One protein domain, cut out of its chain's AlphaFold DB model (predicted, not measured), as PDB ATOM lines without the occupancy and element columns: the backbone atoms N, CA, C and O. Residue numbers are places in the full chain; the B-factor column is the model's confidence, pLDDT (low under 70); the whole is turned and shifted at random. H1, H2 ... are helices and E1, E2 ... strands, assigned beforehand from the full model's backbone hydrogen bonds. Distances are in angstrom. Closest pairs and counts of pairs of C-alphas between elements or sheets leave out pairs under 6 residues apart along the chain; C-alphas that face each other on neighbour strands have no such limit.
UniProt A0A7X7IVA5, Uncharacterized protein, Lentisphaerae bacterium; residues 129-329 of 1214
ATOM      1  N   ILE A 129     -11.006   1.372 -34.215       93.69
ATOM      2  CA  ILE A 129     -10.389   0.079 -34.580       93.69
ATOM      3  C   ILE A 129      -9.607   0.202 -35.885       93.69
ATOM      4  O   ILE A 129     -10.132   0.732 -36.863       93.69
ATOM      5  N   TYR A 130      -8.394  -0.341 -35.943       93.56
ATOM      6  CA  TYR A 130      -7.644  -0.450 -37.192       93.56
ATOM      7  C   TYR A 130      -8.184  -1.616 -38.038       93.56
ATOM      8  O   TYR A 130      -8.206  -2.757 -37.593       93.56
ATOM      9  N   ARG A 131      -8.652  -1.361 -39.260       87.81
ATOM     10  CA  ARG A 131      -9.392  -2.337 -40.089       87.81
ATOM     11  C   ARG A 131      -8.504  -3.334 -40.827       87.81
ATOM     12  O   ARG A 131      -8.977  -4.382 -41.246       87.81
ATOM     13  N   GLU A 132      -7.239  -3.000 -41.038       83.75
ATOM     14  CA  GLU A 132      -6.357  -3.756 -41.940       83.75
ATOM     15  C   GLU A 132      -5.464  -4.759 -41.183       83.75
ATOM     16  O   GLU A 132      -4.696  -5.493 -41.793       83.75
ATOM     17  N   GLY A 133      -5.590  -4.831 -39.852       75.19
ATOM     18  CA  GLY A 133      -4.664  -5.541 -38.964       75.19
ATOM     19  C   GLY A 133      -5.077  -6.931 -38.477       75.19
ATOM     20  O   GLY A 133      -4.471  -7.437 -37.539       75.19
ATOM     21  N   HIS A 134      -6.099  -7.568 -39.055       71.94
ATOM     22  CA  HIS A 134      -6.668  -8.829 -38.535       71.94
ATOM     23  C   HIS A 134      -5.708 -10.044 -38.521       71.94
ATOM     24  O   HIS A 134      -6.089 -11.114 -38.062       71.94
ATOM     25  N   SER A 135      -4.464  -9.899 -38.988       80.69
ATOM     26  CA  SER A 135      -3.431 -10.942 -39.011       80.69
ATOM     27  C   SER A 135      -2.278 -10.720 -38.016       80.69
ATOM     28  O   SER A 135      -1.312 -11.487 -38.027       80.69
ATOM     29  N   PHE A 136      -2.324  -9.700 -37.145       85.88
ATOM     30  CA  PHE A 136      -1.220  -9.462 -36.208       85.88
ATOM     31  C   PHE A 136      -1.193 -10.506 -35.078       85.88
ATOM     32  O   PHE A 136      -2.195 -10.745 -34.406       85.88
ATOM     33  N   ALA A 137      -0.024 -11.115 -34.847       80.31
ATOM     34  CA  ALA A 137       0.150 -12.221 -33.895       80.31
ATOM     35  C   ALA A 137       1.153 -11.930 -32.759       80.31
ATOM     36  O   ALA A 137       0.921 -12.290 -31.606       80.31
ATOM     37  N   ASN A 138       2.269 -11.256 -33.064       88.44
ATOM     38  CA  ASN A 138       3.318 -10.928 -32.093       88.44
ATOM     39  C   ASN A 138       3.799  -9.483 -32.302       88.44
ATOM     40  O   ASN A 138       4.492  -9.203 -33.280       88.44
ATOM     41  N   TYR A 139       3.430  -8.568 -31.406       91.81
ATOM     42  CA  TYR A 139       3.675  -7.132 -31.583       91.81
ATOM     43  C   TYR A 139       3.619  -6.356 -30.264       91.81
ATOM     44  O   TYR A 139       3.225  -6.874 -29.220       91.81
ATOM     45  N   ILE A 140       4.012  -5.087 -30.330       92.62
ATOM     46  CA  ILE A 140       3.867  -4.105 -29.259       92.62
ATOM     47  C   ILE A 140       3.078  -2.927 -29.819       92.62
ATOM     48  O   ILE A 140       3.595  -2.166 -30.638       92.62
ATOM     49  N   PHE A 141       1.833  -2.775 -29.379       94.50
ATOM     50  CA  PHE A 141       1.002  -1.623 -29.705       94.50
ATOM     51  C   PHE A 141       1.226  -0.528 -28.670       94.50
ATOM     52  O   PHE A 141       1.218  -0.800 -27.471       94.50
ATOM     53  N   LYS A 142       1.471   0.702 -29.116       93.50
ATOM     54  CA  LYS A 142       1.788   1.836 -28.250       93.50
ATOM     55  C   LYS A 142       0.888   3.016 -28.573       93.50
ATOM     56  O   LYS A 142       0.628   3.291 -29.742       93.50
ATOM     57  N   ALA A 143       0.485   3.756 -27.550       94.94
ATOM     58  CA  ALA A 143      -0.232   5.009 -27.709       94.94
ATOM     59  C   ALA A 143       0.312   6.078 -26.760       94.94
ATOM     60  O   ALA A 143       0.419   5.840 -25.556       94.94
ATOM     61  N   ASN A 144       0.596   7.265 -27.294       94.06
ATOM     62  CA  ASN A 144       0.778   8.468 -26.488       94.06
ATOM     63  C   ASN A 144      -0.597   9.106 -26.293       94.06
ATOM     64  O   ASN A 144      -1.218   9.560 -27.254       94.06
ATOM     65  N   VAL A 145      -1.071   9.107 -25.054       94.56
ATOM     66  CA  VAL A 145      -2.412   9.525 -24.661       94.56
ATOM     67  C   VAL A 145      -2.340  10.870 -23.962       94.56
ATOM     68  O   VAL A 145      -1.668  11.010 -22.941       94.56
ATOM     69  N   THR A 146      -3.052  11.852 -24.500       93.56
ATOM     70  CA  THR A 146      -3.263  13.153 -23.858       93.56
ATOM     71  C   THR A 146      -4.752  13.314 -23.594       93.56
ATOM     72  O   THR A 146      -5.546  13.230 -24.531       93.56
ATOM     73  N   VAL A 147      -5.137  13.532 -22.337       90.88
ATOM     74  CA  VAL A 147      -6.536  13.757 -21.943       90.88
ATOM     75  C   VAL A 147      -6.754  15.244 -21.708       90.88
ATOM     76  O   VAL A 147      -6.004  15.867 -20.967       90.88
ATOM     77  N   ASN A 148      -7.765  15.818 -22.358       85.44
ATOM     78  CA  ASN A 148      -8.059  17.253 -22.257       85.44
ATOM     79  C   ASN A 148      -9.230  17.554 -21.311       85.44
ATOM     80  O   ASN A 148      -9.363  18.672 -20.826       85.44
ATOM     81  N   SER A 149     -10.110  16.578 -21.091       85.69
ATOM     82  CA  SER A 149     -11.268  16.672 -20.202       85.69
ATOM     83  C   SER A 149     -11.665  15.264 -19.764       85.69
ATOM     84  O   SER A 149     -11.452  14.309 -20.509       85.69
ATOM     85  N   MET A 150     -12.214  15.124 -18.565       85.25
ATOM     86  CA  MET A 150     -12.681  13.859 -18.002       85.25
ATOM     87  C   MET A 150     -13.730  14.131 -16.925       85.25
ATOM     88  O   MET A 150     -13.754  15.241 -16.387       85.25
ATOM     89  N   SER A 151     -14.578  13.149 -16.631       82.19
ATOM     90  CA  SER A 151     -15.508  13.223 -15.502       82.19
ATOM     91  C   SER A 151     -14.819  12.888 -14.172       82.19
ATOM     92  O   SER A 151     -13.667  12.439 -14.144       82.19
ATOM     93  N   ASP A 152     -15.522  13.158 -13.068       71.19
ATOM     94  CA  ASP A 152     -15.090  12.815 -11.705       71.19
ATOM     95  C   ASP A 152     -15.373  11.339 -11.323       71.19
ATOM     96  O   ASP A 152     -14.917  10.888 -10.267       71.19
ATOM     97  N   ASP A 153     -16.052  10.607 -12.212       72.94
ATOM     98  CA  ASP A 153     -16.289   9.154 -12.218       72.94
ATOM     99  C   ASP A 153     -14.976   8.364 -12.484       72.94
ATOM    100  O   ASP A 153     -13.873   8.926 -12.555       72.94
ATOM    101  N   GLU A 154     -15.058   7.045 -12.674       78.38
ATOM    102  CA  GLU A 154     -13.962   6.141 -13.046       78.38
ATOM    103  C   GLU A 154     -13.523   6.295 -14.521       78.38
ATOM    104  O   GLU A 154     -13.437   5.332 -15.294       78.38
ATOM    105  N   ALA A 155     -13.197   7.523 -14.926       87.19
ATOM    106  CA  ALA A 155     -12.714   7.826 -16.265       87.19
ATOM    107  C   ALA A 155     -11.483   6.973 -16.627       87.19
ATOM    108  O   ALA A 155     -10.527   6.820 -15.851       87.19
ATOM    109  N   SER A 156     -11.487   6.416 -17.840       91.19
ATOM    110  CA  SER A 156     -10.468   5.458 -18.266       91.19
ATOM    111  C   SER A 156     -10.069   5.596 -19.729       91.19
ATOM    112  O   SER A 156     -10.833   6.037 -20.590       91.19
ATOM    113  N   VAL A 157      -8.828   5.206 -20.006       93.88
ATOM    114  CA  VAL A 157      -8.257   5.134 -21.351       93.88
ATOM    115  C   VAL A 157      -7.728   3.731 -21.602       93.88
ATOM    116  O   VAL A 157      -7.055   3.142 -20.751       93.88
ATOM    117  N   SER A 158      -8.022   3.206 -22.784       95.25
ATOM    118  CA  SER A 158      -7.772   1.814 -23.129       95.25
ATOM    119  C   SER A 158      -7.075   1.688 -24.469       95.25
ATOM    120  O   SER A 158      -7.424   2.362 -25.442       95.25
ATOM    121  N   ILE A 159      -6.131   0.756 -24.526       95.88
ATOM    122  CA  ILE A 159      -5.603   0.222 -25.775       95.88
ATOM    123  C   ILE A 159      -5.967  -1.253 -25.867       95.88
ATOM    124  O   ILE A 159      -5.836  -2.007 -24.905       95.88
ATOM    125  N   TYR A 160      -6.433  -1.657 -27.036       93.75
ATOM    126  CA  TYR A 160      -6.849  -3.016 -27.324       93.75
ATOM    127  C   TYR A 160      -5.851  -3.639 -28.275       93.75
ATOM    128  O   TYR A 160      -5.381  -3.003 -29.223       93.75
ATOM    129  N   GLY A 161      -5.575  -4.907 -28.039       89.75
ATOM    130  CA  GLY A 161      -4.829  -5.740 -28.949       89.75
ATOM    131  C   GLY A 161      -5.495  -7.096 -29.074       89.75
ATOM    132  O   GLY A 161      -6.330  -7.500 -28.268       89.75
ATOM    133  N   TYR A 162      -5.140  -7.775 -30.151       87.19
ATOM    134  CA  TYR A 162      -5.764  -9.006 -30.598       87.19
ATOM    135  C   TYR A 162      -7.288  -8.852 -30.710       87.19
ATOM    136  O   TYR A 162      -8.044  -9.759 -30.384       87.19
ATOM    137  N   TYR A 163      -7.732  -7.665 -31.134       84.25
ATOM    138  CA  TYR A 163      -9.139  -7.366 -31.342       84.25
ATOM    139  C   TYR A 163      -9.597  -8.101 -32.598       84.25
ATOM    140  O   TYR A 163      -9.079  -7.857 -33.690       84.25
ATOM    141  N   GLN A 164     -10.534  -9.027 -32.460       84.19
ATOM    142  CA  GLN A 164     -11.059  -9.792 -33.591       84.19
ATOM    143  C   GLN A 164     -12.461  -9.308 -33.936       84.19
ATOM    144  O   GLN A 164     -12.744  -8.985 -35.090       84.19
ATOM    145  N   ASP A 165     -13.284  -9.161 -32.905       83.12
ATOM    146  CA  ASP A 165     -14.630  -8.616 -32.951       83.12
ATOM    147  C   ASP A 165     -14.997  -8.008 -31.586       83.12
ATOM    148  O   ASP A 165     -14.185  -7.952 -30.660       83.12
ATOM    149  N   GLU A 166     -16.229  -7.518 -31.467       82.44
ATOM    150  CA  GLU A 166     -16.764  -6.934 -30.230       82.44
ATOM    151  C   GLU A 166     -16.929  -7.941 -29.080       82.44
ATOM    152  O   GLU A 166     -17.218  -7.519 -27.965       82.44
ATOM    153  N   TRP A 167     -16.723  -9.239 -29.331       86.25
ATOM    154  CA  TRP A 167     -16.858 -10.340 -28.375       86.25
ATOM    155  C   TRP A 167     -15.504 -10.966 -27.989       86.25
ATOM    156  O   TRP A 167     -15.453 -11.772 -27.056       86.25
ATOM    157  N   ASN A 168     -14.415 -10.603 -28.681       88.06
ATOM    158  CA  ASN A 168     -13.090 -11.208 -28.542       88.06
ATOM    159  C   ASN A 168     -11.960 -10.170 -28.675       88.06
ATOM    160  O   ASN A 168     -11.605  -9.747 -29.782       88.06
ATOM    161  N   TYR A 169     -11.360  -9.785 -27.543       91.19
ATOM    162  CA  TYR A 169     -10.202  -8.885 -27.498       91.19
ATOM    163  C   TYR A 169      -9.436  -8.960 -26.172       91.19
ATOM    164  O   TYR A 169      -9.932  -9.452 -25.156       91.19
ATOM    165  N   ILE A 170      -8.228  -8.392 -26.172       92.38
ATOM    166  CA  ILE A 170      -7.443  -8.113 -24.968       92.38
ATOM    167  C   ILE A 170      -7.326  -6.602 -24.812       92.38
ATOM    168  O   ILE A 170      -7.001  -5.889 -25.759       92.38
ATOM    169  N   GLU A 171      -7.566  -6.109 -23.609       94.56
ATOM    170  CA  GLU A 171      -7.573  -4.688 -23.290       94.56
ATOM    171  C   GLU A 171      -6.558  -4.392 -22.186       94.56
ATOM    172  O   GLU A 171      -6.591  -4.989 -21.111       94.56
ATOM    173  N   GLY A 172      -5.668  -3.438 -22.445       95.62
ATOM    174  CA  GLY A 172      -4.919  -2.740 -21.408       95.62
ATOM    175  C   GLY A 172      -5.661  -1.459 -21.046       95.62
ATOM    176  O   GLY A 172      -5.661  -0.515 -21.842       95.62
ATOM    177  N   ARG A 173      -6.293  -1.425 -19.870       94.25
ATOM    178  CA  ARG A 173      -7.086  -0.287 -19.384       94.25
ATOM    179  C   ARG A 173      -6.348   0.431 -18.262       94.25
ATOM    180  O   ARG A 173      -5.890  -0.196 -17.309       94.25
ATOM    181  N   LEU A 174      -6.263   1.752 -18.357       91.56
ATOM    182  CA  LEU A 174      -5.820   2.621 -17.274       91.56
ATOM    183  C   LEU A 174      -7.025   3.408 -16.755       91.56
ATOM    184  O   LEU A 174      -7.582   4.233 -17.474       91.56
ATOM    185  N   ILE A 175      -7.413   3.137 -15.514       88.56
ATOM    186  CA  ILE A 175      -8.562   3.735 -14.829       88.56
ATOM    187  C   ILE A 175      -8.040   4.736 -13.808       88.56
ATOM    188  O   ILE A 175      -7.169   4.400 -13.001       88.56
ATOM    189  N   GLN A 176      -8.573   5.953 -13.815       83.69
ATOM    190  CA  GLN A 176      -8.381   6.885 -12.714       83.69
ATOM    191  C   GLN A 176      -9.462   6.648 -11.662       83.69
ATOM    192  O   GLN A 176     -10.641   6.665 -11.982       83.69
ATOM    193  N   LYS A 177      -9.062   6.477 -10.403       76.31
ATOM    194  CA  LYS A 177      -9.975   6.462  -9.258       76.31
ATOM    195  C   LYS A 177      -9.713   7.678  -8.383       76.31
ATOM    196  O   LYS A 177      -8.554   8.043  -8.149       76.31
ATOM    197  N   SER A 178     -10.778   8.303  -7.897       69.38
ATOM    198  CA  SER A 178     -10.707   9.382  -6.916       69.38
ATOM    199  C   SER A 178     -10.942   8.817  -5.508       69.38
ATOM    200  O   SER A 178     -11.792   7.956  -5.303       69.38
ATOM    201  N   THR A 179     -10.142   9.244  -4.531       63.09
ATOM    202  CA  THR A 179     -10.293   8.845  -3.121       63.09
ATOM    203  C   THR A 179     -10.020  10.052  -2.230       63.09
ATOM    204  O   THR A 179      -9.021  10.761  -2.429       63.09
ATOM    205  N   LEU A 180     -10.877  10.308  -1.242       58.81
ATOM    206  CA  LEU A 180     -10.611  11.332  -0.236       58.81
ATOM    207  C   LEU A 180      -9.615  10.817   0.796       58.81
ATOM    208  O   LEU A 180      -9.726   9.716   1.325       58.81
ATOM    209  N   THR A 181      -8.642  11.661   1.125       56.19
ATOM    210  CA  THR A 181      -7.769  11.397   2.269       56.19
ATOM    211  C   THR A 181      -8.474  11.853   3.542       56.19
ATOM    212  O   THR A 181      -8.951  12.985   3.624       56.19
ATOM    213  N   SER A 182      -8.551  10.976   4.546       52.50
ATOM    214  CA  SER A 182      -9.152  11.291   5.846       52.50
ATOM    215  C   SER A 182      -8.545  12.577   6.430       52.50
ATOM    216  O   SER A 182      -7.329  12.646   6.617       52.50
ATOM    217  N   GLY A 183      -9.379  13.579   6.722       51.12
ATOM    218  CA  GLY A 183      -8.954  14.845   7.339       51.12
ATOM    219  C   GLY A 183      -8.403  15.910   6.380       51.12
ATOM    220  O   GLY A 183      -7.859  16.908   6.844       51.12
ATOM    221  N   SER A 184      -8.531  15.732   5.062       51.38
ATOM    222  CA  SER A 184      -8.054  16.681   4.049       51.38
ATOM    223  C   SER A 184      -9.130  16.945   2.988       51.38
ATOM    224  O   SER A 184      -9.745  16.017   2.473       51.38
ATOM    225  N   ALA A 185      -9.320  18.215   2.607       51.94
ATOM    226  CA  ALA A 185     -10.185  18.607   1.485       51.94
ATOM    227  C   ALA A 185      -9.593  18.238   0.104       51.94
ATOM    228  O   ALA A 185     -10.250  18.397  -0.929       51.94
ATOM    229  N   ASN A 186      -8.350  17.748   0.069       55.03
ATOM    230  CA  ASN A 186      -7.648  17.421  -1.164       55.03
ATOM    231  C   ASN A 186      -7.950  15.982  -1.601       55.03
ATOM    232  O   ASN A 186      -7.701  15.023  -0.863       55.03
ATOM    233  N   SER A 187      -8.431  15.834  -2.837       60.62
ATOM    234  CA  SER A 187      -8.536  14.533  -3.503       60.62
ATOM    235  C   SER A 187      -7.158  13.921  -3.696       60.62
ATOM    236  O   SER A 187      -6.259  14.556  -4.249       60.62
ATOM    237  N   SER A 188      -7.017  12.653  -3.323       64.12
ATOM    238  CA  SER A 188      -5.937  11.819  -3.834       64.12
ATOM    239  C   SER A 188      -6.464  11.028  -5.026       64.12
ATOM    240  O   SER A 188      -7.492  10.362  -4.938       64.12
ATOM    241  N   TYR A 189      -5.782  11.127  -6.161       71.25
ATOM    242  CA  TYR A 189      -6.097  10.313  -7.331       71.25
ATOM    243  C   TYR A 189      -5.151   9.115  -7.374       71.25
ATOM    244  O   TYR A 189      -3.952   9.237  -7.094       71.25
ATOM    245  N   THR A 190      -5.690   7.948  -7.706       74.56
ATOM    246  CA  THR A 190      -4.917   6.723  -7.914       74.56
ATOM    247  C   THR A 190      -5.201   6.178  -9.303       74.56
ATOM    248  O   THR A 190      -6.294   6.350  -9.836       74.56
ATOM    249  N   PHE A 191      -4.208   5.527  -9.906       82.75
ATOM    250  CA  PHE A 191      -4.442   4.778 -11.132       82.75
ATOM    251  C   PHE A 191      -4.552   3.298 -10.832       82.75
ATOM    252  O   PHE A 191      -3.714   2.730 -10.128       82.75
ATOM    253  N   THR A 192      -5.551   2.677 -11.437       87.62
ATOM    254  CA  THR A 192      -5.676   1.231 -11.532       87.62
ATOM    255  C   THR A 192      -5.366   0.846 -12.970       87.62
ATOM    256  O   THR A 192      -6.031   1.300 -13.896       87.62
ATOM    257  N   ALA A 193      -4.325   0.048 -13.169       90.25
ATOM    258  CA  ALA A 193      -4.020  -0.534 -14.464       90.25
ATOM    259  C   ALA A 193      -4.544  -1.968 -14.492       90.25
ATOM    260  O   ALA A 193      -4.332  -2.736 -13.549       90.25
ATOM    261  N   GLU A 194      -5.217  -2.329 -15.577       94.31
ATOM    262  CA  GLU A 194      -5.841  -3.633 -15.734       94.31
ATOM    263  C   GLU A 194      -5.535  -4.239 -17.093       94.31
ATOM    264  O   GLU A 194      -5.503  -3.555 -18.114       94.31
ATOM    265  N   ILE A 195      -5.341  -5.552 -17.086       95.62
ATOM    266  CA  ILE A 195      -5.369  -6.391 -18.273       95.62
ATOM    267  C   ILE A 195      -6.701  -7.122 -18.233       95.62
ATOM    268  O   ILE A 195      -6.939  -7.930 -17.331       95.62
ATOM    269  N   ARG A 196      -7.560  -6.834 -19.202       94.69
ATOM    270  CA  ARG A 196      -8.873  -7.451 -19.360       94.69
ATOM    271  C   ARG A 196      -8.900  -8.296 -20.621       94.69
ATOM    272  O   ARG A 196      -8.199  -8.012 -21.592       94.69
ATOM    273  N   GLN A 197      -9.709  -9.340 -20.595       92.81
ATOM    274  CA  GLN A 197      -9.975 -10.184 -21.742       92.81
ATOM    275  C   GLN A 197     -11.478 -10.341 -21.910       92.81
ATOM    276  O   GLN A 197     -12.157 -10.793 -20.988       92.81
ATOM    277  N   LEU A 198     -11.957 -10.034 -23.110       91.69
ATOM    278  CA  LEU A 198     -13.256 -10.478 -23.583       91.69
ATOM    279  C   LEU A 198     -13.034 -11.730 -24.433       91.69
ATOM    280  O   LEU A 198     -12.240 -11.699 -25.377       91.69
ATOM    281  N   LYS A 199     -13.664 -12.843 -24.060       90.56
ATOM    282  CA  LYS A 199     -13.573 -14.120 -24.778       90.56
ATOM    283  C   LYS A 199     -14.963 -14.713 -24.925       90.56
ATOM    284  O   LYS A 199     -15.626 -14.948 -23.920       90.56
ATOM    285  N   ASP A 200     -15.383 -14.952 -26.165       88.88
ATOM    286  CA  ASP A 200     -16.721 -15.454 -26.500       88.88
ATOM    287  C   ASP A 200     -17.836 -14.631 -25.816       88.88
ATOM    288  O   ASP A 200     -18.842 -15.163 -25.350       88.88
ATOM    289  N   GLY A 201     -17.615 -13.316 -25.712       86.12
ATOM    290  CA  GLY A 201     -18.513 -12.354 -25.076       86.12
ATOM    291  C   GLY A 201     -18.489 -12.304 -23.548       86.12
ATOM    292  O   GLY A 201     -19.242 -11.531 -22.960       86.12
ATOM    293  N   VAL A 202     -17.613 -13.069 -22.892       88.88
ATOM    294  CA  VAL A 202     -17.437 -13.039 -21.434       88.88
ATOM    295  C   VAL A 202     -16.244 -12.158 -21.067       88.88
ATOM    296  O   VAL A 202     -15.112 -12.449 -21.464       88.88
ATOM    297  N   GLU A 203     -16.481 -11.075 -20.315       88.94
ATOM    298  CA  GLU A 203     -15.422 -10.166 -19.845       88.94
ATOM    299  C   GLU A 203     -14.795 -10.716 -18.564       88.94
ATOM    300  O   GLU A 203     -15.484 -11.098 -17.618       88.94
ATOM    301  N   SER A 204     -13.467 -10.747 -18.519       92.06
ATOM    302  CA  SER A 204     -12.694 -11.171 -17.357       92.06
ATOM    303  C   SER A 204     -11.525 -10.221 -17.119       92.06
ATOM    304  O   SER A 204     -10.808  -9.837 -18.043       92.06
ATOM    305  N   ILE A 205     -11.310  -9.836 -15.862       93.25
ATOM    306  CA  ILE A 205     -10.124  -9.077 -15.463       93.25
ATOM    307  C   ILE A 205      -9.010 -10.089 -15.196       93.25
ATOM    308  O   ILE A 205      -9.015 -10.781 -14.180       93.25
ATOM    309  N   LEU A 206      -8.055 -10.201 -16.120       93.06
ATOM    310  CA  LEU A 206      -6.929 -11.126 -15.986       93.06
ATOM    311  C   LEU A 206      -5.978 -10.659 -14.886       93.06
ATOM    312  O   LEU A 206      -5.477 -11.462 -14.098       93.06
ATOM    313  N   LYS A 207      -5.679  -9.359 -14.837       94.31
ATOM    314  CA  LYS A 207      -4.788  -8.791 -13.823       94.31
ATOM    315  C   LYS A 207      -5.156  -7.348 -13.526       94.31
ATOM    316  O   LYS A 207      -5.283  -6.561 -14.452       94.31
ATOM    317  N   THR A 208      -5.182  -6.998 -12.245       92.38
ATOM    318  CA  THR A 208      -5.263  -5.616 -11.762       92.38
ATOM    319  C   THR A 208      -3.990  -5.271 -11.001       92.38
ATOM    320  O   THR A 208      -3.425  -6.118 -10.300       92.38
ATOM    321  N   GLY A 209      -3.538  -4.027 -11.107       86.75
ATOM    322  CA  GLY A 209      -2.554  -3.489 -10.184       86.75
ATOM    323  C   GLY A 209      -2.662  -1.978 -10.021       86.75
ATOM    324  O   GLY A 209      -2.919  -1.245 -10.976       86.75
ATOM    325  N   ASN A 210      -2.454  -1.532  -8.787       83.69
ATOM    326  CA  ASN A 210      -2.597  -0.139  -8.386       83.69
ATOM    327  C   ASN A 210      -1.252   0.583  -8.497       83.69
ATOM    328  O   ASN A 210      -0.239   0.111  -7.981       83.69
ATOM    329  N   ILE A 211      -1.246   1.757  -9.120       77.75
ATOM    330  CA  ILE A 211      -0.058   2.597  -9.262       77.75
ATOM    331  C   ILE A 211      -0.043   3.597  -8.098       77.75
ATOM    332  O   ILE A 211      -0.717   4.627  -8.136       77.75
ATOM    333  N   THR A 212       0.705   3.278  -7.034       63.19
ATOM    334  CA  THR A 212       0.652   4.002  -5.745       63.19
ATOM    335  C   THR A 212       1.875   4.884  -5.429       63.19
ATOM    336  O   THR A 212       1.781   5.742  -4.549       63.19
ATOM    337  N   SER A 213       3.001   4.767  -6.150       55.81
ATOM    338  CA  SER A 213       4.229   5.550  -5.894       55.81
ATOM    339  C   SER A 213       4.961   5.996  -7.170       55.81
ATOM    340  O   SER A 213       5.083   5.209  -8.104       55.81
ATOM    341  N   GLY A 214       5.513   7.222  -7.170       55.78
ATOM    342  CA  GLY A 214       6.558   7.670  -8.114       55.78
ATOM    343  C   GLY A 214       6.186   8.758  -9.135       55.78
ATOM    344  O   GLY A 214       7.088   9.350  -9.718       55.78
ATOM    345  N   TYR A 215       4.900   9.069  -9.327       59.59
ATOM    346  CA  TYR A 215       4.453  10.083 -10.292       59.59
ATOM    347  C   TYR A 215       3.644  11.181  -9.603       59.59
ATOM    348  O   TYR A 215       2.670  10.889  -8.906       59.59
ATOM    349  N   ASP A 216       4.039  12.430  -9.833       57.34
ATOM    350  CA  ASP A 216       3.304  13.627  -9.428       57.34
ATOM    351  C   ASP A 216       2.842  14.396 -10.689       57.34
ATOM    352  O   ASP A 216       3.608  14.507 -11.662       57.34
ATOM    353  N   PRO A 217       1.627  14.973 -10.743       57.50
ATOM    354  CA  PRO A 217       0.353  14.526 -10.147       57.50
ATOM    355  C   PRO A 217      -0.392  13.416 -10.927       57.50
ATOM    356  O   PRO A 217      -0.266  13.274 -12.146       57.50
ATOM    357  N   ARG A 218      -1.187  12.619 -10.204       67.50
ATOM    358  CA  ARG A 218      -1.806  11.338 -10.608       67.50
ATOM    359  C   ARG A 218      -3.158  11.498 -11.315       67.50
ATOM    360  O   ARG A 218      -4.132  10.868 -10.922       67.50
ATOM    361  N   ARG A 219      -3.221  12.358 -12.333       79.31
ATOM    362  CA  ARG A 219      -4.424  12.534 -13.156       79.31
ATOM    363  C   ARG A 219      -4.168  12.268 -14.635       79.31
ATOM    364  O   ARG A 219      -3.062  12.528 -15.116       79.31
ATOM    365  N   LEU A 220      -5.157  11.716 -15.345       83.38
ATOM    366  CA  LEU A 220      -5.020  11.398 -16.774       83.38
ATOM    367  C   LEU A 220      -4.767  12.654 -17.617       83.38
ATOM    368  O   LEU A 220      -4.042  12.583 -18.605       83.38
ATOM    369  N   ASP A 221      -5.312  13.797 -17.202       85.06
ATOM    370  CA  ASP A 221      -5.158  15.104 -17.855       85.06
ATOM    371  C   ASP A 221      -3.811  15.794 -17.573       85.06
ATOM    372  O   ASP A 221      -3.479  16.823 -18.163       85.06
ATOM    373  N   ASN A 222      -2.982  15.215 -16.704       83.19
ATOM    374  CA  ASN A 222      -1.719  15.809 -16.298       83.19
ATOM    375  C   ASN A 222      -0.527  15.335 -17.151       83.19
ATOM    376  O   ASN A 222       0.372  14.616 -16.689       83.19
ATOM    377  N   GLY A 223      -0.505  15.792 -18.403       84.06
ATOM    378  CA  GLY A 223       0.549  15.520 -19.381       84.06
ATOM    379  C   GLY A 223       0.225  14.347 -20.310       84.06
ATOM    380  O   GLY A 223      -0.931  13.981 -20.493       84.06
ATOM    381  N   THR A 224       1.255  13.772 -20.933       89.50
ATOM    382  CA  THR A 224       1.097  12.673 -21.901       89.50
ATOM    383  C   THR A 224       1.499  11.334 -21.290       89.50
ATOM    384  O   THR A 224       2.603  11.189 -20.755       89.50
ATOM    385  N   TRP A 225       0.627  10.337 -21.420       89.50
ATOM    386  CA  TRP A 225       0.811   8.976 -20.926       89.50
ATOM    387  C   TRP A 225       1.105   8.018 -22.079       89.50
ATOM    388  O   TRP A 225       0.359   7.942 -23.041       89.50
ATOM    389  N   ASN A 226       2.194   7.271 -21.987       91.31
ATOM    390  CA  ASN A 226       2.573   6.233 -22.934       91.31
ATOM    391  C   ASN A 226       1.977   4.919 -22.435       91.31
ATOM    392  O   ASN A 226       2.392   4.402 -21.394       91.31
ATOM    393  N   LEU A 227       1.006   4.395 -23.170       94.44
ATOM    394  CA  LEU A 227       0.442   3.071 -22.953       94.44
ATOM    395  C   LEU A 227       1.080   2.110 -23.949       94.44
ATOM    396  O   LEU A 227       1.185   2.430 -25.131       94.44
ATOM    397  N   GLY A 228       1.515   0.944 -23.486       93.81
ATOM    398  CA  GLY A 228       2.091  -0.101 -24.323       93.81
ATOM    399  C   GLY A 228       1.446  -1.440 -24.017       93.81
ATOM    400  O   GLY A 228       1.403  -1.841 -22.862       93.81
ATOM    401  N   LEU A 229       0.953  -2.129 -25.037       94.12
ATOM    402  CA  LEU A 229       0.402  -3.470 -24.929       94.12
ATOM    403  C   LEU A 229       1.231  -4.392 -25.815       94.12
ATOM    404  O   LEU A 229       1.178  -4.322 -27.045       94.12
ATOM    405  N   LYS A 230       2.045  -5.227 -25.181       93.06
ATOM    406  CA  LYS A 230       2.854  -6.241 -25.848       93.06
ATOM    407  C   LYS A 230       2.099  -7.555 -25.820       93.06
ATOM    408  O   LYS A 230       1.782  -8.062 -24.750       93.06
ATOM    409  N   ILE A 231       1.840  -8.105 -26.997       90.12
ATOM    410  CA  ILE A 231       1.104  -9.354 -27.168       90.12
ATOM    411  C   ILE A 231       2.006 -10.357 -27.867       90.12
ATOM    412  O   ILE A 231       2.615 -10.056 -28.895       90.12
ATOM    413  N   SER A 232       2.057 -11.568 -27.316       87.81
ATOM    414  CA  SER A 232       2.560 -12.738 -28.022       87.81
ATOM    415  C   SER A 232       1.503 -13.831 -28.020       87.81
ATOM    416  O   SER A 232       1.310 -14.509 -27.012       87.81
ATOM    417  N   SER A 233       0.832 -14.022 -29.158       79.31
ATOM    418  CA  SER A 233      -0.141 -15.107 -29.311       79.31
ATOM    419  C   SER A 233       0.528 -16.483 -29.317       79.31
ATOM    420  O   SER A 233      -0.067 -17.451 -28.862       79.31
ATOM    421  N   THR A 234       1.788 -16.574 -29.759       80.12
ATOM    422  CA  THR A 234       2.556 -17.830 -29.760       80.12
ATOM    423  C   THR A 234       2.940 -18.281 -28.348       80.12
ATOM    424  O   THR A 234       2.971 -19.478 -28.080       80.12
ATOM    425  N   ALA A 235       3.225 -17.339 -27.442       82.94
ATOM    426  CA  ALA A 235       3.519 -17.633 -26.038       82.94
ATOM    427  C   ALA A 235       2.277 -17.571 -25.127       82.94
ATOM    428  O   ALA A 235       2.347 -18.003 -23.978       82.94
ATOM    429  N   GLY A 236       1.157 -17.028 -25.618       86.81
ATOM    430  CA  GLY A 236      -0.054 -16.790 -24.830       86.81
ATOM    431  C   GLY A 236       0.147 -15.747 -23.728       86.81
ATOM    432  O   GLY A 236      -0.415 -15.891 -22.646       86.81
ATOM    433  N   THR A 237       0.983 -14.729 -23.960       91.31
ATOM    434  CA  THR A 237       1.377 -13.738 -22.942       91.31
ATOM    435  C   THR A 237       1.052 -12.313 -23.361       91.31
ATOM    436  O   THR A 237       1.276 -11.936 -24.515       91.31
ATOM    437  N   VAL A 238       0.611 -11.505 -22.401       93.31
ATOM    438  CA  VAL A 238       0.345 -10.074 -22.552       93.31
ATOM    439  C   VAL A 238       1.074  -9.277 -21.473       93.31
ATOM    440  O   VAL A 238       0.981  -9.604 -20.289       93.31
ATOM    441  N   ASP A 239       1.756  -8.210 -21.885       93.19
ATOM    442  CA  ASP A 239       2.340  -7.215 -20.988       93.19
ATOM    443  C   ASP A 239       1.695  -5.845 -21.249       93.19
ATOM    444  O   ASP A 239       1.701  -5.362 -22.382       93.19
ATOM    445  N   PHE A 240       1.169  -5.199 -20.208       95.06
ATOM    446  CA  PHE A 240       0.660  -3.830 -20.252       95.06
ATOM    447  C   PHE A 240       1.601  -2.892 -19.498       95.06
ATOM    448  O   PHE A 240       1.817  -3.043 -18.297       95.06
ATOM    449  N   THR A 241       2.164  -1.916 -20.200       91.69
ATOM    450  CA  THR A 241       3.109  -0.934 -19.669       91.69
ATOM    451  C   THR A 241       2.500   0.461 -19.673       91.69
ATOM    452  O   THR A 241       1.920   0.874 -20.677       91.69
ATOM    453  N   VAL A 242       2.692   1.210 -18.590       90.06
ATOM    454  CA  VAL A 242       2.216   2.587 -18.422       90.06
ATOM    455  C   VAL A 242       3.394   3.474 -18.028       90.06
ATOM    456  O   VAL A 242       4.097   3.187 -17.060       90.06
ATOM    457  N   GLN A 243       3.614   4.564 -18.761       87.56
ATOM    458  CA  GLN A 243       4.712   5.500 -18.501       87.56
ATOM    459  C   GLN A 243       4.290   6.951 -18.746       87.56
ATOM    460  O   GLN A 243       3.828   7.293 -19.829       87.56
ATOM    461  N   LYS A 244       4.554   7.860 -17.804       84.50
ATOM    462  CA  LYS A 244       4.398   9.302 -18.055       84.50
ATOM    463  C   LYS A 244       5.564   9.826 -18.895       84.50
ATOM    464  O   LYS A 244       6.729   9.605 -18.549       84.50
ATOM    465  N   ASN A 245       5.266  10.525 -19.989       81.81
ATOM    466  CA  ASN A 245       6.287  11.069 -20.880       81.81
ATOM    467  C   ASN A 245       7.257  11.985 -20.103       81.81
ATOM    468  O   ASN A 245       6.829  12.785 -19.274       81.81
ATOM    469  N   GLY A 246       8.564  11.827 -20.326       73.69
ATOM    470  CA  GLY A 246       9.614  12.603 -19.649       73.69
ATOM    471  C   GLY A 246      10.013  12.154 -18.232       73.69
ATOM    472  O   GLY A 246      10.943  12.727 -17.677       73.69
ATOM    473  N   THR A 247       9.379  11.131 -17.642       72.44
ATOM    474  CA  THR A 247       9.634  10.737 -16.231       72.44
ATOM    475  C   THR A 247      10.554   9.524 -16.037       72.44
ATOM    476  O   THR A 247      10.864   9.176 -14.899       72.44
ATOM    477  N   GLY A 248      10.971   8.843 -17.116       66.44
ATOM    478  CA  GLY A 248      11.853   7.655 -17.097       66.44
ATOM    479  C   GLY A 248      11.308   6.402 -16.383       66.44
ATOM    480  O   GLY A 248      11.789   5.301 -16.627       66.44
ATOM    481  N   THR A 249      10.291   6.554 -15.537       67.44
ATOM    482  CA  THR A 249       9.695   5.502 -14.712       67.44
ATOM    483  C   THR A 249       8.609   4.791 -15.519       67.44
ATOM    484  O   THR A 249       7.764   5.457 -16.126       67.44
ATOM    485  N   VAL A 250       8.594   3.455 -15.509       76.69
ATOM    486  CA  VAL A 250       7.617   2.611 -16.224       76.69
ATOM    487  C   VAL A 250       6.942   1.668 -15.226       76.69
ATOM    488  O   VAL A 250       7.625   0.924 -14.527       76.69
ATOM    489  N   TYR A 251       5.611   1.675 -15.175       86.56
ATOM    490  CA  TYR A 251       4.820   0.647 -14.500       86.56
ATOM    491  C   TYR A 251       4.468  -0.461 -15.497       86.56
ATOM    492  O   TYR A 251       4.236  -0.182 -16.673       86.56
ATOM    493  N   SER A 252       4.459  -1.726 -15.081       87.69
ATOM    494  CA  SER A 252       4.167  -2.847 -15.982       87.69
ATOM    495  C   SER A 252       3.409  -3.962 -15.278       87.69
ATOM    496  O   SER A 252       3.695  -4.300 -14.131       87.69
ATOM    497  N   LEU A 253       2.454  -4.540 -15.994       92.12
ATOM    498  CA  LEU A 253       1.688  -5.720 -15.620       92.12
ATOM    499  C   LEU A 253       1.905  -6.783 -16.685       92.12
ATOM    500  O   LEU A 253       1.933  -6.458 -17.866       92.12
ATOM    501  N   SER A 254       1.993  -8.038 -16.272       92.81
ATOM    502  CA  SER A 254       2.125  -9.175 -17.180       92.81
ATOM    503  C   SER A 254       1.142 -10.259 -16.775       92.81
ATOM    504  O   SER A 254       0.948 -10.504 -15.579       92.81
ATOM    505  N   ASN A 255       0.530 -10.919 -17.752       94.88
ATOM    506  CA  ASN A 255      -0.254 -12.125 -17.518       94.88
ATOM    507  C   ASN A 255      -0.280 -13.035 -18.756       94.88
ATOM    508  O   ASN A 255       0.117 -12.636 -19.850       94.88
ATOM    509  N   SER A 256      -0.757 -14.263 -18.585       92.06
ATOM    510  CA  SER A 256      -1.114 -15.153 -19.687       92.06
ATOM    511  C   SER A 256      -2.581 -14.990 -20.079       92.06
ATOM    512  O   SER A 256      -3.425 -14.740 -19.219       92.06
ATOM    513  N   PHE A 257      -2.897 -15.200 -21.354       89.50
ATOM    514  CA  PHE A 257      -4.264 -15.261 -21.872       89.50
ATOM    515  C   PHE A 257      -4.450 -16.510 -22.743       89.50
ATOM    516  O   PHE A 257      -3.482 -17.098 -23.225       89.50
ATOM    517  N   THR A 258      -5.701 -16.915 -22.967       86.06
ATOM    518  CA  THR A 258      -6.031 -18.012 -23.896       86.06
ATOM    519  C   THR A 258      -6.992 -17.526 -24.961       86.06
ATOM    520  O   THR A 258      -7.929 -16.800 -24.651       86.06
ATOM    521  N   LEU A 259      -6.796 -17.930 -26.211       77.81
ATOM    522  CA  LEU A 259      -7.680 -17.527 -27.302       77.81
ATOM    523  C   LEU A 259      -8.960 -18.367 -27.329       77.81
ATOM    524  O   LEU A 259      -9.030 -19.450 -26.734       77.81
ATOM    525  N   SER A 260      -9.997 -17.831 -27.966       80.38
ATOM    526  CA  SER A 260     -11.182 -18.610 -28.314       80.38
ATOM    527  C   SER A 260     -10.841 -19.588 -29.440       80.38
ATOM    528  O   SER A 260     -10.101 -19.249 -30.357       80.38
ATOM    529  N   ALA A 261     -11.379 -20.808 -29.373       79.06
ATOM    530  CA  ALA A 261     -11.218 -21.789 -30.446       79.06
ATOM    531  C   ALA A 261     -12.104 -21.474 -31.667       79.06
ATOM    532  O   ALA A 261     -11.897 -22.050 -32.735       79.06
ATOM    533  N   SER A 262     -13.097 -20.588 -31.513       74.44
ATOM    534  CA  SER A 262     -14.055 -20.208 -32.559       74.44
ATOM    535  C   SER A 262     -13.590 -19.059 -33.455       74.44
ATOM    536  O   SER A 262     -14.297 -18.730 -34.407       74.44
ATOM    537  N   VAL A 263     -12.423 -18.465 -33.195       73.00
ATOM    538  CA  VAL A 263     -11.939 -17.284 -33.920       73.00
ATOM    539  C   VAL A 263     -10.542 -17.562 -34.504       73.00
ATOM    540  O   VAL A 263      -9.718 -18.162 -33.814       73.00
ATOM    541  N   PRO A 264     -10.260 -17.209 -35.777       66.06
ATOM    542  CA  PRO A 264      -8.992 -17.534 -36.447       66.06
ATOM    543  C   PRO A 264      -7.760 -16.888 -35.793       66.06
ATOM    544  O   PRO A 264      -7.869 -15.833 -35.184       66.06
ATOM    545  N   ASP A 265      -6.572 -17.478 -35.968       67.25
ATOM    546  CA  ASP A 265      -5.310 -16.906 -35.475       67.25
ATOM    547  C   ASP A 265      -5.027 -15.516 -36.094       67.25
ATOM    548  O   ASP A 265      -4.887 -15.377 -37.310       67.25
ATOM    549  N   GLY A 266      -4.880 -14.498 -35.241       72.44
ATOM    550  CA  GLY A 266      -4.543 -13.108 -35.577       72.44
ATOM    551  C   GLY A 266      -5.566 -12.107 -35.029       72.44
ATOM    552  O   GLY A 266      -6.710 -12.462 -34.774       72.44
ATOM    553  N   GLY A 267      -5.183 -10.846 -34.831       82.81
ATOM    554  CA  GLY A 267      -6.131  -9.806 -34.423       82.81
ATOM    555  C   GLY A 267      -5.572  -8.400 -34.588       82.81
ATOM    556  O   GLY A 267      -4.362  -8.211 -34.648       82.81
ATOM    557  N   THR A 268      -6.453  -7.407 -34.650       90.88
ATOM    558  CA  THR A 268      -6.076  -6.008 -34.868       90.88
ATOM    559  C   THR A 268      -5.897  -5.240 -33.552       90.88
ATOM    560  O   THR A 268      -5.935  -5.814 -32.459       90.88
ATOM    561  N   VAL A 269      -5.671  -3.932 -33.660       93.00
ATOM    562  CA  VAL A 269      -5.516  -2.996 -32.545       93.00
ATOM    563  C   VAL A 269      -6.645  -1.970 -32.536       93.00
ATOM    564  O   VAL A 269      -7.174  -1.594 -33.586       93.00
ATOM    565  N   ALA A 270      -7.007  -1.499 -31.348       94.12
ATOM    566  CA  ALA A 270      -8.002  -0.446 -31.181       94.12
ATOM    567  C   ALA A 270      -7.676   0.441 -29.975       94.12
ATOM    568  O   ALA A 270      -6.825   0.107 -29.151       94.12
ATOM    569  N   VAL A 271      -8.365   1.570 -29.857       95.38
ATOM    570  CA  VAL A 271      -8.313   2.443 -28.676       95.38
ATOM    571  C   VAL A 271      -9.725   2.791 -28.214       95.38
ATOM    572  O   VAL A 271     -10.652   2.837 -29.026       95.38
ATOM    573  N   ASN A 272      -9.889   3.047 -26.918       93.56
ATOM    574  CA  ASN A 272     -11.126   3.589 -26.364       93.56
ATOM    575  C   ASN A 272     -10.837   4.571 -25.230       93.56
ATOM    576  O   ASN A 272      -9.798   4.497 -24.575       93.56
ATOM    577  N   ALA A 273     -11.780   5.470 -24.988       92.50
ATOM    578  CA  ALA A 273     -11.796   6.334 -23.825       92.50
ATOM    579  C   ALA A 273     -13.222   6.372 -23.282       92.50
ATOM    580  O   ALA A 273     -14.154   6.649 -24.038       92.50
ATOM    581  N   ARG A 274     -13.373   6.087 -21.990       89.44
ATOM    582  CA  ARG A 274     -14.652   6.146 -21.281       89.44
ATOM    583  C   ARG A 274     -14.616   7.317 -20.334       89.44
ATOM    584  O   ARG A 274     -13.663   7.457 -19.565       89.44
ATOM    585  N   ASP A 275     -15.620   8.177 -20.466       88.75
ATOM    586  CA  ASP A 275     -15.765   9.381 -19.651       88.75
ATOM    587  C   ASP A 275     -14.504  10.278 -19.633       88.75
ATOM    588  O   ASP A 275     -14.244  11.051 -18.710       88.75
ATOM    589  N   ALA A 276     -13.731  10.214 -20.724       89.31
ATOM    590  CA  ALA A 276     -12.533  10.999 -20.971       89.31
ATOM    591  C   ALA A 276     -12.464  11.446 -22.442       89.31
ATOM    592  O   ALA A 276     -12.616  10.654 -23.374       89.31
ATOM    593  N   ALA A 277     -12.160  12.721 -22.662       89.75
ATOM    594  CA  ALA A 277     -11.829  13.287 -23.963       89.75
ATOM    595  C   ALA A 277     -10.325  13.147 -24.219       89.75
ATOM    596  O   ALA A 277      -9.530  14.048 -23.930       89.75
ATOM    597  N   ALA A 278      -9.942  11.979 -24.734       92.44
ATOM    598  CA  ALA A 278      -8.553  11.597 -24.949       92.44
ATOM    599  C   ALA A 278      -8.151  11.607 -26.433       92.44
ATOM    600  O   ALA A 278      -8.923  11.211 -27.311       92.44
ATOM    601  N   THR A 279      -6.907  12.009 -26.688       95.00
ATOM    602  CA  THR A 279      -6.223  11.887 -27.979       95.00
ATOM    603  C   THR A 279      -5.158  10.805 -27.885       95.00
ATOM    604  O   THR A 279      -4.259  10.909 -27.053       95.00
ATOM    605  N   PHE A 280      -5.223   9.808 -28.765       95.81
ATOM    606  CA  PHE A 280      -4.263   8.712 -28.872       95.81
ATOM    607  C   PHE A 280      -3.414   8.905 -30.123       95.81
ATOM    608  O   PHE A 280      -3.915   8.775 -31.237       95.81
ATOM    609  N   GLU A 281      -2.129   9.192 -29.951       95.50
ATOM    610  CA  GLU A 281      -1.140   9.095 -31.022       95.50
ATOM    611  C   GLU A 281      -0.577   7.672 -31.030       95.50
ATOM    612  O   GLU A 281       0.140   7.280 -30.108       95.50
ATOM    613  N   VAL A 282      -0.954   6.882 -32.033       94.50
ATOM    614  CA  VAL A 282      -0.733   5.432 -32.034       94.50
ATOM    615  C   VAL A 282       0.475   5.026 -32.872       94.50
ATOM    616  O   VAL A 282       0.778   5.605 -33.914       94.50
ATOM    617  N   SER A 283       1.168   3.985 -32.426       92.50
ATOM    618  CA  SER A 283       2.268   3.353 -33.149       92.50
ATOM    619  C   SER A 283       2.342   1.869 -32.813       92.50
ATOM    620  O   SER A 283       1.784   1.408 -31.818       92.50
ATOM    621  N   MET A 284       3.026   1.095 -33.645       92.12
ATOM    622  CA  MET A 284       3.206  -0.330 -33.404       92.12
ATOM    623  C   MET A 284       4.607  -0.765 -33.816       92.12
ATOM    624  O   MET A 284       5.174  -0.234 -34.772       92.12
ATOM    625  N   THR A 285       5.161  -1.735 -33.096       91.81
ATOM    626  CA  THR A 285       6.387  -2.436 -33.481       91.81
ATOM    627  C   THR A 285       6.171  -3.942 -33.459       91.81
ATOM    628  O   THR A 285       5.296  -4.432 -32.745       91.81
ATOM    629  N   ASP A 286       6.993  -4.697 -34.181       87.69
ATOM    630  CA  ASP A 286       7.096  -6.138 -33.948       87.69
ATOM    631  C   ASP A 286       7.721  -6.433 -32.562       87.69
ATOM    632  O   ASP A 286       8.134  -5.527 -31.822       87.69
ATOM    633  N   ILE A 287       7.803  -7.715 -32.193       82.69
ATOM    634  CA  ILE A 287       8.417  -8.154 -30.925       82.69
ATOM    635  C   ILE A 287       9.924  -7.820 -30.839       82.69
ATOM    636  O   ILE A 287      10.482  -7.779 -29.743       82.69
ATOM    637  N   SER A 288      10.574  -7.554 -31.980       84.12
ATOM    638  CA  SER A 288      11.981  -7.144 -32.102       84.12
ATOM    639  C   SER A 288      12.151  -5.618 -32.096       84.12
ATOM    640  O   SER A 288      13.259  -5.124 -32.287       84.12
ATOM    641  N   SER A 289      11.075  -4.869 -31.827       81.88
ATOM    642  CA  SER A 289      11.023  -3.402 -31.820       81.88
ATOM    643  C   SER A 289      11.202  -2.723 -33.189       81.88
ATOM    644  O   SER A 289      11.451  -1.518 -33.231       81.88
ATOM    645  N   ASN A 290      11.022  -3.434 -34.308       86.62
ATOM    646  CA  ASN A 290      10.988  -2.807 -35.634       86.62
ATOM    647  C   ASN A 290       9.636  -2.111 -35.871       86.62
ATOM    648  O   ASN A 290       8.600  -2.720 -35.592       86.62
ATOM    649  N   PRO A 291       9.599  -0.874 -36.403       86.94
ATOM    650  CA  PRO A 291       8.351  -0.155 -36.663       86.94
ATOM    651  C   PRO A 291       7.434  -0.864 -37.665       86.94
ATOM    652  O   PRO A 291       7.865  -1.239 -38.753       86.94
ATOM    653  N   VAL A 292       6.143  -0.946 -37.340       88.44
ATOM    654  CA  VAL A 292       5.082  -1.340 -38.273       88.44
ATOM    655  C   VAL A 292       4.419  -0.069 -38.801       88.44
ATOM    656  O   VAL A 292       3.507   0.494 -38.191       88.44
ATOM    657  N   ALA A 293       4.946   0.425 -39.925       83.19
ATOM    658  CA  ALA A 293       4.587   1.726 -40.494       83.19
ATOM    659  C   ALA A 293       3.103   1.843 -40.889       83.19
ATOM    660  O   ALA A 293       2.567   2.949 -40.873       83.19
ATOM    661  N   GLU A 294       2.450   0.718 -41.193       85.94
ATOM    662  CA  GLU A 294       1.040   0.635 -41.605       85.94
ATOM    663  C   GLU A 294       0.083   1.198 -40.544       85.94
ATOM    664  O   GLU A 294      -0.897   1.844 -40.893       85.94
ATOM    665  N   VAL A 295       0.406   1.055 -39.252       86.75
ATOM    666  CA  VAL A 295      -0.416   1.599 -38.156       86.75
ATOM    667  C   VAL A 295      -0.092   3.075 -37.908       86.75
ATOM    668  O   VAL A 295      -0.996   3.911 -37.882       86.75
ATOM    669  N   ALA A 296       1.195   3.418 -37.771       84.19
ATOM    670  CA  ALA A 296       1.635   4.763 -37.379       84.19
ATOM    671  C   ALA A 296       1.401   5.842 -38.458       84.19
ATOM    672  O   ALA A 296       1.203   7.009 -38.120       84.19
ATOM    673  N   ASN A 297       1.406   5.457 -39.741       87.62
ATOM    674  CA  ASN A 297       1.208   6.343 -40.898       87.62
ATOM    675  C   ASN A 297      -0.060   5.988 -41.698       87.62
ATOM    676  O   ASN A 297      -0.128   6.218 -42.907       87.62
ATOM    677  N   SER A 298      -1.045   5.373 -41.042       89.44
ATOM    678  CA  SER A 298      -2.317   4.987 -41.658       89.44
ATOM    679  C   SER A 298      -3.126   6.195 -42.152       89.44
ATOM    680  O   SER A 298      -3.008   7.313 -41.651       89.44
ATOM    681  N   ALA A 299      -4.005   5.965 -43.131       89.38
ATOM    682  CA  ALA A 299      -5.034   6.927 -43.522       89.38
ATOM    683  C   ALA A 299      -6.314   6.731 -42.688       89.38
ATOM    684  O   ALA A 299      -6.566   5.646 -42.169       89.38
ATOM    685  N   ALA A 300      -7.185   7.746 -42.636       88.81
ATOM    686  CA  ALA A 300      -8.452   7.676 -41.894       88.81
ATOM    687  C   ALA A 300      -9.335   6.483 -42.310       88.81
ATOM    688  O   ALA A 300     -10.023   5.901 -41.477       88.81
ATOM    689  N   ALA A 301      -9.302   6.106 -43.595       89.38
ATOM    690  CA  ALA A 301     -10.071   4.987 -44.146       89.38
ATOM    691  C   ALA A 301      -9.648   3.618 -43.584       89.38
ATOM    692  O   ALA A 301     -10.462   2.695 -43.558       89.38
ATOM    693  N   ALA A 302      -8.412   3.504 -43.087       90.50
ATOM    694  CA  ALA A 302      -7.916   2.300 -42.435       90.50
ATOM    695  C   ALA A 302      -8.447   2.151 -40.997       90.50
ATOM    696  O   ALA A 302      -8.194   1.135 -40.359       90.50
ATOM    697  N   TRP A 303      -9.210   3.125 -40.483       92.00
ATOM    698  CA  TRP A 303      -9.811   3.082 -39.151       92.00
ATOM    699  C   TRP A 303     -11.340   3.019 -39.206       92.00
ATOM    700  O   TRP A 303     -12.021   3.640 -40.025       92.00
ATOM    701  N   HIS A 304     -11.926   2.245 -38.303       92.69
ATOM    702  CA  HIS A 304     -13.313   2.390 -37.899       92.69
ATOM    703  C   HIS A 304     -13.366   3.401 -36.755       92.69
ATOM    704  O   HIS A 304     -12.826   3.136 -35.692       92.69
ATOM    705  N   LEU A 305     -14.002   4.553 -36.965       93.12
ATOM    706  CA  LEU A 305     -13.982   5.687 -36.031       93.12
ATOM    707  C   LEU A 305     -15.185   5.691 -35.061       93.12
ATOM    708  O   LEU A 305     -15.790   6.735 -34.827       93.12
ATOM    709  N   GLY A 306     -15.562   4.519 -34.535       87.12
ATOM    710  CA  GLY A 306     -16.675   4.343 -33.582       87.12
ATOM    711  C   GLY A 306     -18.080   4.618 -34.145       87.12
ATOM    712  O   GLY A 306     -19.022   4.861 -33.391       87.12
ATOM    713  N   GLY A 307     -18.237   4.629 -35.471       86.31
ATOM    714  CA  GLY A 307     -19.497   4.964 -36.144       86.31
ATOM    715  C   GLY A 307     -19.869   6.453 -36.086       86.31
ATOM    716  O   GLY A 307     -19.138   7.283 -35.542       86.31
ATOM    717  N   ARG A 308     -21.020   6.797 -36.679       81.75
ATOM    718  CA  ARG A 308     -21.538   8.175 -36.721       81.75
ATOM    719  C   ARG A 308     -22.359   8.517 -35.487       81.75
ATOM    720  O   ARG A 308     -23.088   7.659 -34.987       81.75
ATOM    721  N   LEU A 309     -22.257   9.770 -35.062       74.00
ATOM    722  CA  LEU A 309     -23.177  10.382 -34.118       74.00
ATOM    723  C   LEU A 309     -24.594  10.427 -34.741       74.00
ATOM    724  O   LEU A 309     -24.772  10.705 -35.923       74.00
ATOM    725  N   THR A 310     -25.602  10.103 -33.947       66.88
ATOM    726  CA  THR A 310     -27.035  10.113 -34.231       66.88
ATOM    727  C   THR A 310     -27.551  11.506 -34.606       66.88
ATOM    728  O   THR A 310     -28.376  11.619 -35.508       66.88
ATOM    729  N   ALA A 311     -27.036  12.572 -33.980       58.00
ATOM    730  CA  ALA A 311     -27.472  13.955 -34.236       58.00
ATOM    731  C   ALA A 311     -26.529  14.762 -35.156       58.00
ATOM    732  O   ALA A 311     -26.891  15.833 -35.639       58.00
ATOM    733  N   ALA A 312     -25.316  14.264 -35.415       59.78
ATOM    734  CA  ALA A 312     -24.301  14.958 -36.201       59.78
ATOM    735  C   ALA A 312     -23.683  14.005 -37.228       59.78
ATOM    736  O   ALA A 312     -23.268  12.906 -36.892       59.78
ATOM    737  N   SER A 313     -23.497  14.440 -38.475       64.44
ATOM    738  CA  SER A 313     -22.825  13.655 -39.530       64.44
ATOM    739  C   SER A 313     -21.356  13.278 -39.228       64.44
ATOM    740  O   SER A 313     -20.680  12.720 -40.096       64.44
ATOM    741  N   ALA A 314     -20.848  13.609 -38.038       80.44
ATOM    742  CA  ALA A 314     -19.494  13.369 -37.569       80.44
ATOM    743  C   ALA A 314     -19.336  11.975 -36.935       80.44
ATOM    744  O   ALA A 314     -20.285  11.376 -36.432       80.44
ATOM    745  N   ASN A 315     -18.110  11.456 -36.960       87.75
ATOM    746  CA  ASN A 315     -17.762  10.207 -36.284       87.75
ATOM    747  C   ASN A 315     -17.530  10.447 -34.781       87.75
ATOM    748  O   ASN A 315     -17.132  11.544 -34.390       87.75
ATOM    749  N   ARG A 316     -17.701   9.408 -33.950       88.06
ATOM    750  CA  ARG A 316     -17.388   9.455 -32.500       88.06
ATOM    751  C   ARG A 316     -15.899   9.679 -32.212       88.06
ATOM    752  O   ARG A 316     -15.527  10.126 -31.127       88.06
ATOM    753  N   TRP A 317     -15.061   9.413 -33.210       91.62
ATOM    754  CA  TRP A 317     -13.634   9.703 -33.204       91.62
ATOM    755  C   TRP A 317     -13.244  10.570 -34.397       91.62
ATOM    756  O   TRP A 317     -13.651  10.314 -35.532       91.62
ATOM    757  N   THR A 318     -12.406  11.573 -34.155       92.19
ATOM    758  CA  THR A 318     -11.730  12.318 -35.228       92.19
ATOM    759  C   THR A 318     -10.341  11.740 -35.481       92.19
ATOM    760  O   THR A 318      -9.767  11.088 -34.609       92.19
ATOM    761  N   PHE A 319      -9.817  11.953 -36.690       93.50
ATOM    762  CA  PHE A 319      -8.558  11.365 -37.139       93.50
ATOM    763  C   PHE A 319      -7.617  12.412 -37.743       93.50
ATOM    764  O   PHE A 319      -8.056  13.230 -38.555       93.50
ATOM    765  N   ALA A 320      -6.320  12.331 -37.426       92.25
ATOM    766  CA  ALA A 320      -5.254  13.038 -38.142       92.25
ATOM    767  C   ALA A 320      -4.156  12.052 -38.621       92.25
ATOM    768  O   ALA A 320      -3.773  11.179 -37.847       92.25
ATOM    769  N   PRO A 321      -3.649  12.163 -39.870       77.88
ATOM    770  CA  PRO A 321      -2.902  11.091 -40.554       77.88
ATOM    771  C   PRO A 321      -1.391  10.991 -40.295       77.88
ATOM    772  O   PRO A 321      -0.766  10.068 -40.816       77.88
ATOM    773  N   THR A 322      -0.739  11.919 -39.582       78.94
ATOM    774  CA  THR A 322       0.732  11.850 -39.430       78.94
ATOM    775  C   THR A 322       1.263  12.555 -38.172       78.94
ATOM    776  O   THR A 322       1.354  13.786 -38.154       78.94
ATOM    777  N   PRO A 323       1.680  11.800 -37.136       82.25
ATOM    778  CA  PRO A 323       1.357  10.385 -36.900       82.25
ATOM    779  C   PRO A 323      -0.159  10.165 -36.782       82.25
ATOM    780  O   PRO A 323      -0.898  11.130 -36.577       82.25
ATOM    781  N   ALA A 324      -0.622   8.919 -36.904       90.69
ATOM    782  CA  ALA A 324      -2.030   8.570 -36.717       90.69
ATOM    783  C   ALA A 324      -2.515   8.994 -35.315       90.69
ATOM    784  O   ALA A 324      -2.057   8.466 -34.299       90.69
ATOM    785  N   LYS A 325      -3.430   9.968 -35.263       94.38
ATOM    786  CA  LYS A 325      -4.021  10.505 -34.027       94.38
ATOM    787  C   LYS A 325      -5.523  10.309 -34.026       94.38
ATOM    788  O   LYS A 325      -6.191  10.752 -34.956       94.38
ATOM    789  N   LEU A 326      -6.031   9.688 -32.971       95.19
ATOM    790  CA  LEU A 326      -7.448   9.409 -32.756       95.19
ATOM    791  C   LEU A 326      -7.931  10.210 -31.553       95.19
ATOM    792  O   LEU A 326      -7.462   9.975 -30.443       95.19
ATOM    793  N   THR A 327      -8.859  11.140 -31.758       93.31
ATOM    794  CA  THR A 327      -9.389  11.983 -30.674       93.31
ATOM    795  C   THR A 327     -10.854  11.673 -30.423       93.31
ATOM    796  O   THR A 327     -11.666  11.751 -31.352       93.31
ATOM    797  N   ARG A 328     -11.192  11.359 -29.169       91.56
ATOM    798  CA  ARG A 328     -12.567  11.112 -28.727       91.56
ATOM    799  C   ARG A 328     -13.381  12.407 -28.738       91.56
ATOM    800  O   ARG A 328     -12.966  13.401 -28.146       91.56
ATOM    801  N   VAL A 329     -14.540  12.388 -29.393       87.75
ATOM    802  CA  VAL A 329     -15.481  13.518 -29.419       87.75
ATOM    803  C   VAL A 329     -16.455  13.399 -28.248       87.75
ATOM    804  O   VAL A 329     -17.018  12.326 -28.032       87.75
TER     805      VAL A 329
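AT A GLANCE: This is residues 129 to 329 of the 1214 residues of an uncharacterized protein of Lentisphaerae bacterium (UniProt A0A7X7IVA5). Two twisted antiparallel sheets lie face to face as a sandwich, one of seven strands and one of five; E12 and E13 carry the larger sheet out past the smaller one. The tip of the E3-E4 hairpin, residues 181 to 186, sticks out at one end, the loop around residues 308 to 313 sticks out elsewhere, and the small helix H1 sits beside the larger sheet. The sheets run E8 E7 E6 E1 E10 E13 E12 and E5 E4 E3 E2 E9. The 201 printed residues include E1 to E10, H1, then E11 to E13, mostly strand. The whole is compact, with a radius of gyration of the C-alphas of 16.7 A and spans of 54 by 41 by 33 A.

IN THESE COORDINATES: E1, residues 138 to 150, begins at C-alpha (3.318, -10.928, -32.093), spans 32.7 A and bends by 69 degrees at residue 147. E2, 156 to 165, bends by 91 degrees at residue 162. E3, 168 to 180, spans 36.3 A, E4, 187 to 199, 36.0 A, and E5, 202 to 211, 26.4 A. E6 holds 224 to 232, E7 237 to 244, E8 251 to 256 and E9 268 to 274. E10, 276 to 286, spans 29.1 A and bends by 54 degrees at residue 279. H1 holds 293 to 296, E11 303 to 305, E12 317 to 321 and E13 324 to 328, ending at C-alpha (-12.567, 11.112, -28.727).

HOW THE PARTS SIT: In the larger sheet E1 and E10 are antiparallel, with N 140 and O 285 2.8 A apart, within hydrogen-bond range. E6 E7 E8 and E2 E3 E4 E5 are meanders, each strand the antiparallel neighbour of the one before; the hairpin E3 and E4 has N 171 and O 196 at 2.8 A. The facing parts of the sheets are 8.6 A centre to centre, their strands at 33 degrees. At the edge strands E5 and E8 the closest C-alphas are Lys 207 and Asn 255, 6.7 A. H1 stands at the larger sheet's level, height 1.0 A; it is too short for an O i to N i+4 pair, and its one O i to N i+3 pair is within range. E11 pairs with no named strand, but residues 303 to 304 pair antiparallel with residues 129 to 130.

THE WHOLE: The C-alphas farthest apart, Gly 183 and Pro 264, are 54.5 A apart. The printed part has no cut. The links E5 to E6, E8 to E9 and E11 to E12 are long. Mean pLDDT of the printed part is 84.2; it is under 70 at residues 178 to 188, 212 to 218, 248 to 249, 264 to 265 and 310 to 313.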